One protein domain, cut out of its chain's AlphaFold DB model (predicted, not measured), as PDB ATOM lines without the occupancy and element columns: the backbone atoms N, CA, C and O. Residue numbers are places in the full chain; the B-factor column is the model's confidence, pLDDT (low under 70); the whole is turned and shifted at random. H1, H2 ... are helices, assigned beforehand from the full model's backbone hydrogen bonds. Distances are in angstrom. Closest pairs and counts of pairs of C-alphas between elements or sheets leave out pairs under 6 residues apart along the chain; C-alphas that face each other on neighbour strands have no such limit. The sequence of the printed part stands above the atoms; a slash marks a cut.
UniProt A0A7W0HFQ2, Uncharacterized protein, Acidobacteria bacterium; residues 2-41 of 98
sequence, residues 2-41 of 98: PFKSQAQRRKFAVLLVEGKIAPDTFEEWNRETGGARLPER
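What this domain is: This is residues 2 to 41 of the 98 residues of an uncharacterized protein of Acidobacteria bacterium (UniProt A0A7W0HFQ2). Picture a small helical hairpin: H1 and H2 lie side by side, running opposite ways, with a tight link turning the chain at one end. At the other end, residues 2 to 5 lead into H1, and the tail of residues 33 to 41 folds back from the end of H2 toward the start of H1. The printed part has 40 residues with two named helices, H1 then H2, and no named strand; its class is all helix, with 22 residues in the helices. It is compact, with a radius of gyration of the C-alphas of 9.8 A, and the C-alphas span 26 by 18 by 10 A.

Where its parts are: Find C-alpha 6 at (-31.937, 36.038, 18.371); from there H1, the longest helix, runs through residues 6 to 17, covering 16.9 A to C-alpha 17 at (-19.385, 24.728, 17.397). Look next at residues 23 to 32 for H2, which runs 14.3 A from its first C-alpha to C-alpha 32 at (-39.933, 24.960, 16.614).

How they stand to each other: Start from H1: it touches H2 with residues 12 to 16 alone, and their closest C-alphas, those of Leu 16 and Pro 23, are 6.7 A apart. Their centres are 11.6 A apart. Their lines stand at a shallow tilt of 19 degrees, and they run opposite ways as a helical hairpin. In the backbones of H1 and H2 you will find every O i to N i+4 pair within hydrogen-bond range.

The domain as a whole: The two farthest C-alphas, those of Gly 19 and Arg 37, are 26.7 A apart. Read from residue 2 to residue 41 and you will meet no cut; the link from H1 to H2, 5 residues, is tight. In the B-factor column the mean pLDDT of the printed part is 86.8, and residues 34 to 35 are under 70.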
ATOM      1  N   PRO A   2     -38.172  26.265  22.151       83.69
ATOM      2  CA  PRO A   2     -37.999  27.350  21.184       83.69
ATOM      3  C   PRO A   2     -37.166  28.518  21.745       83.69
ATOM      4  O   PRO A   2     -37.260  28.862  22.931       83.69
ATOM      5  N   PHE A   3     -36.364  29.170  20.895       83.81
ATOM      6  CA  PHE A   3     -35.575  30.342  21.285       83.81
ATOM      7  C   PHE A   3     -36.493  31.531  21.570       83.81
ATOM      8  O   PHE A   3     -37.447  31.784  20.844       83.81
ATOM      9  N   LYS A   4     -36.181  32.315  22.609       84.06
ATOM     10  CA  LYS A   4     -36.956  33.521  22.962       84.06
ATOM     11  C   LYS A   4     -36.423  34.788  22.297       84.06
ATOM     12  O   LYS A   4     -37.092  35.815  22.287       84.06
ATOM     13  N   SER A   5     -35.187  34.744  21.804       88.56
ATOM     14  CA  SER A   5     -34.516  35.883  21.175       88.56
ATOM     15  C   SER A   5     -33.411  35.434  20.231       88.56
ATOM     16  O   SER A   5     -32.853  34.344  20.385       88.56
ATOM     17  N   GLN A   6     -33.043  36.306  19.293       88.56
ATOM     18  CA  GLN A   6     -31.937  36.038  18.371       88.56
ATOM     19  C   GLN A   6     -30.598  35.901  19.105       88.56
ATOM     20  O   GLN A   6     -29.804  35.020  18.777       88.56
ATOM     21  N   ALA A   7     -30.357  36.718  20.136       88.81
ATOM     22  CA  ALA A   7     -29.136  36.629  20.934       88.81
ATOM     23  C   ALA A   7     -29.006  35.276  21.650       88.81
ATOM     24  O   ALA A   7     -27.903  34.750  21.784       88.81
ATOM     25  N   GLN A   8     -30.129  34.687  22.076       90.06
ATOM     26  CA  GLN A   8     -30.130  33.347  22.654       90.06
ATOM     27  C   GLN A   8     -29.709  32.308  21.606       90.06
ATOM     28  O   GLN A   8     -28.787  31.543  21.865       90.06
ATOM     29  N   ARG A   9     -30.291  32.347  20.399       89.19
ATOM     30  CA  ARG A   9     -29.919  31.455  19.286       89.19
ATOM     31  C   ARG A   9     -28.427  31.541  18.935       89.19
ATOM     32  O   ARG A   9     -27.794  30.509  18.752       89.19
ATOM     33  N   ARG A  10     -27.847  32.750  18.919       90.12
ATOM     34  CA  ARG A  10     -26.405  32.958  18.672       90.12
ATOM     35  C   ARG A  10     -25.528  32.293  19.732       90.12
ATOM     36  O   ARG A  10     -24.550  31.648  19.382       90.12
ATOM     37  N   LYS A  11     -25.891  32.400  21.015       90.81
ATOM     38  CA  LYS A  11     -25.149  31.738  22.102       90.81
ATOM     39  C   LYS A  11     -25.160  30.217  21.960       90.81
ATOM     40  O   LYS A  11     -24.131  29.588  22.158       90.81
ATOM     41  N   PHE A  12     -26.297  29.635  21.581       89.75
ATOM     42  CA  PHE A  12     -26.383  28.192  21.356       89.75
ATOM     43  C   PHE A  12     -25.657  27.742  20.084       89.75
ATOM     44  O   PHE A  12     -25.071  26.670  20.091       89.75
ATOM     45  N   ALA A  13     -25.594  28.572  19.040       90.50
ATOM     46  CA  ALA A  13     -24.768  28.277  17.867       90.50
ATOM     47  C   ALA A  13     -23.270  28.195  18.219       90.50
ATOM     48  O   ALA A  13     -22.570  27.335  17.701       90.50
ATOM     49  N   VAL A  14     -22.783  29.033  19.142       92.44
ATOM     50  CA  VAL A  14     -21.403  28.915  19.646       92.44
ATOM     51  C   VAL A  14     -21.211  27.596  20.398       92.44
ATOM     52  O   VAL A  14     -20.247  26.888  20.146       92.44
ATOM     53  N   LEU A  15     -22.165  27.213  21.252       92.19
ATOM     54  CA  LEU A  15     -22.108  25.938  21.983       92.19
ATOM     55  C   LEU A  15     -22.152  24.709  21.065       92.19
ATOM     56  O   LEU A  15     -21.566  23.686  21.407       92.19
ATOM     57  N   LEU A  16     -22.833  24.808  19.919       91.31
ATOM     58  CA  LEU A  16     -22.822  23.780  18.876       91.31
ATOM     59  C   LEU A  16     -21.411  23.622  18.294       91.31
ATOM     60  O   LEU A  16     -20.914  22.507  18.204       91.31
ATOM     61  N   VAL A  17     -20.757  24.734  17.940       91.44
ATOM     62  CA  VAL A  17     -19.385  24.728  17.397       91.44
ATOM     63  C   VAL A  17     -18.382  24.216  18.432       91.44
ATOM     64  O   VAL A  17     -17.458  23.487  18.091       91.44
ATOM     65  N   GLU A  18     -18.589  24.549  19.704       92.19
ATOM     66  CA  GLU A  18     -17.798  24.023  20.821       92.19
ATOM     67  C   GLU A  18     -18.093  22.543  21.140       92.19
ATOM     68  O   GLU A  18     -17.415  21.966  21.987       92.19
ATOM     69  N   GLY A  19     -19.105  21.924  20.515       92.56
ATOM     70  CA  GLY A  19     -19.471  20.518  20.726       92.56
ATOM     71  C   GLY A  19     -20.181  20.228  22.055       92.56
ATOM     72  O   GLY A  19     -20.271  19.076  22.470       92.56
ATOM     73  N   LYS A  20     -20.690  21.255  22.745       92.25
ATOM     74  CA  LYS A  20     -21.372  21.117  24.049       92.25
ATOM     75  C   LYS A  20     -22.855  20.765  23.929       92.25
ATOM     76  O   LYS A  20     -23.487  20.444  24.932       92.25
ATOM     77  N   ILE A  21     -23.417  20.873  22.728       91.56
ATOM     78  CA  ILE A  21     -24.795  20.485  22.418       91.56
ATOM     79  C   ILE A  21     -24.815  19.654  21.136       91.56
ATOM     80  O   ILE A  21     -24.008  19.883  20.236       91.56
ATOM     81  N   ALA A  22     -25.752  18.712  21.048       92.19
ATOM     82  CA  ALA A  22     -25.940  17.912  19.847       92.19
ATOM     83  C   ALA A  22     -26.577  18.751  18.715       92.19
ATOM     84  O   ALA A  22     -27.455  19.582  18.996       92.19
ATOM     85  N   PRO A  23     -26.192  18.518  17.444       90.81
ATOM     86  CA  PRO A  23     -26.828  19.142  16.284       90.81
ATOM     87  C   PRO A  23     -28.333  18.905  16.240       90.81
ATOM     88  O   PRO A  23     -29.084  19.863  16.072       90.81
ATOM     89  N   ASP A  24     -28.772  17.677  16.522       91.12
ATOM     90  CA  ASP A  24     -30.188  17.296  16.512       91.12
ATOM     91  C   ASP A  24     -31.012  18.158  17.477       91.12
ATOM     92  O   ASP A  24     -32.073  18.681  17.133       91.12
ATOM     93  N   THR A  25     -30.470  18.412  18.672       90.50
ATOM     94  CA  THR A  25     -31.115  19.263  19.679       90.50
ATOM     95  C   THR A  25     -31.238  20.712  19.202       90.50
ATOM     96  O   THR A  25     -32.262  21.363  19.418       90.50
ATOM     97  N   PHE A  26     -30.204  21.244  18.548       89.50
ATOM     98  CA  PHE A  26     -30.239  22.600  18.002       89.50
ATOM     99  C   PHE A  26     -31.216  22.718  16.823       89.50
ATOM    100  O   PHE A  26     -31.910  23.734  16.693       89.50
ATOM    101  N   GLU A  27     -31.294  21.688  15.982       89.25
ATOM    102  CA  GLU A  27     -32.200  21.633  14.838       89.25
ATOM    103  C   GLU A  27     -33.665  21.536  15.255       89.25
ATOM    104  O   GLU A  27     -34.484  22.302  14.742       89.25
ATOM    105  N   GLU A  28     -33.998  20.706  16.244       90.62
ATOM    106  CA  GLU A  28     -35.347  20.654  16.819       90.62
ATOM    107  C   GLU A  28     -35.786  22.026  17.345       90.62
ATOM    108  O   GLU A  28     -36.902  22.487  17.082       90.62
ATOM    109  N   TRP A  29     -34.888  22.740  18.029       86.75
ATOM    110  CA  TRP A  29     -35.180  24.075  18.554       86.75
ATOM    111  C   TRP A  29     -35.304  25.123  17.440       86.75
ATOM    112  O   TRP A  29     -36.134  26.035  17.534       86.75
ATOM    113  N   ASN A  30     -34.524  24.994  16.361       87.12
ATOM    114  CA  ASN A  30     -34.653  25.822  15.158       87.12
ATOM    115  C   ASN A  30     -35.959  25.568  14.411       87.12
ATOM    116  O   ASN A  30     -36.548  26.522  13.899       87.12
ATOM    117  N   ARG A  31     -36.403  24.311  14.356       87.69
ATOM    118  CA  ARG A  31     -37.643  23.907  13.700       87.69
ATOM    119  C   ARG A  31     -38.855  24.458  14.446       87.69
ATOM    120  O   ARG A  31     -39.719  25.055  13.813       87.69
ATOM    121  N   GLU A  32     -38.872  24.366  15.779       80.38
ATOM    122  CA  GLU A  32     -39.933  24.960  16.614       80.38
ATOM    123  C   GLU A  32     -39.955  26.495  16.567       80.38
ATOM    124  O   GLU A  32     -41.016  27.110  16.613       80.38
ATOM    125  N   THR A  33     -38.789  27.138  16.477       80.88
ATOM    126  CA  THR A  33     -38.687  28.609  16.392       80.88
ATOM    127  C   THR A  33     -38.939  29.134  14.963       80.88
ATOM    128  O   THR A  33     -39.012  30.344  14.745       80.88
ATOM    129  N   GLY A  34     -39.042  28.219  13.991       66.25
ATOM    130  CA  GLY A  34     -39.008  28.420  12.543       66.25
ATOM    131  C   GLY A  34     -39.591  29.738  12.025       66.25
ATOM    132  O   GLY A  34     -40.756  30.060  12.235       66.25
ATOM    133  N   GLY A  35     -38.758  30.501  11.307       65.94
ATOM    134  CA  GLY A  35     -39.153  31.649  10.475       65.94
ATOM    135  C   GLY A  35     -39.619  32.915  11.203       65.94
ATOM    136  O   GLY A  35     -39.664  33.984  10.590       65.94
ATOM    137  N   ALA A  36     -39.927  32.845  12.498       75.94
ATOM    138  CA  ALA A  36     -40.394  34.003  13.244       75.94
ATOM    139  C   ALA A  36     -39.288  35.068  13.355       75.94
ATOM    140  O   ALA A  36     -38.155  34.790  13.750       75.94
ATOM    141  N   ARG A  37     -39.618  36.330  13.052       77.06
ATOM    142  CA  ARG A  37     -38.740  37.466  13.364       77.06
ATOM    143  C   ARG A  37     -38.728  37.684  14.873       77.06
ATOM    144  O   ARG A  37     -39.539  38.435  15.411       77.06
ATOM    145  N   LEU A  38     -37.806  37.015  15.561       82.12
ATOM    146  CA  LEU A  38     -37.613  37.229  16.990       82.12
ATOM    147  C   LEU A  38     -36.952  38.581  17.258       82.12
ATOM    148  O   LEU A  38     -36.071  38.990  16.496       82.12
ATOM    149  N   PRO A  39     -37.300  39.241  18.373       85.38
ATOM    150  CA  PRO A  39     -36.536  40.369  18.882       85.38
ATOM    151  C   PRO A  39     -35.077  39.974  19.155       85.38
ATOM    152  O   PRO A  39     -34.778  38.833  19.527       85.38
ATOM    153  N   GLU A  40     -34.164  40.935  19.034       85.38
ATOM    154  CA  GLU A  40     -32.751  40.731  19.372       85.38
ATOM    155  C   GLU A  40     -32.573  40.373  20.856       85.38
ATOM    156  O   GLU A  40     -31.873  39.416  21.194       85.38
ATOM    157  N   ARG A  41     -33.276  41.096  21.739       83.94
ATOM    158  CA  ARG A  41     -33.308  40.877  23.188       83.94
ATOM    159  C   ARG A  41     -34.736  41.029  23.705       83.94
ATOM    160  O   ARG A  41     -35.420  41.992  23.369       83.94
TER     161      ARG A  41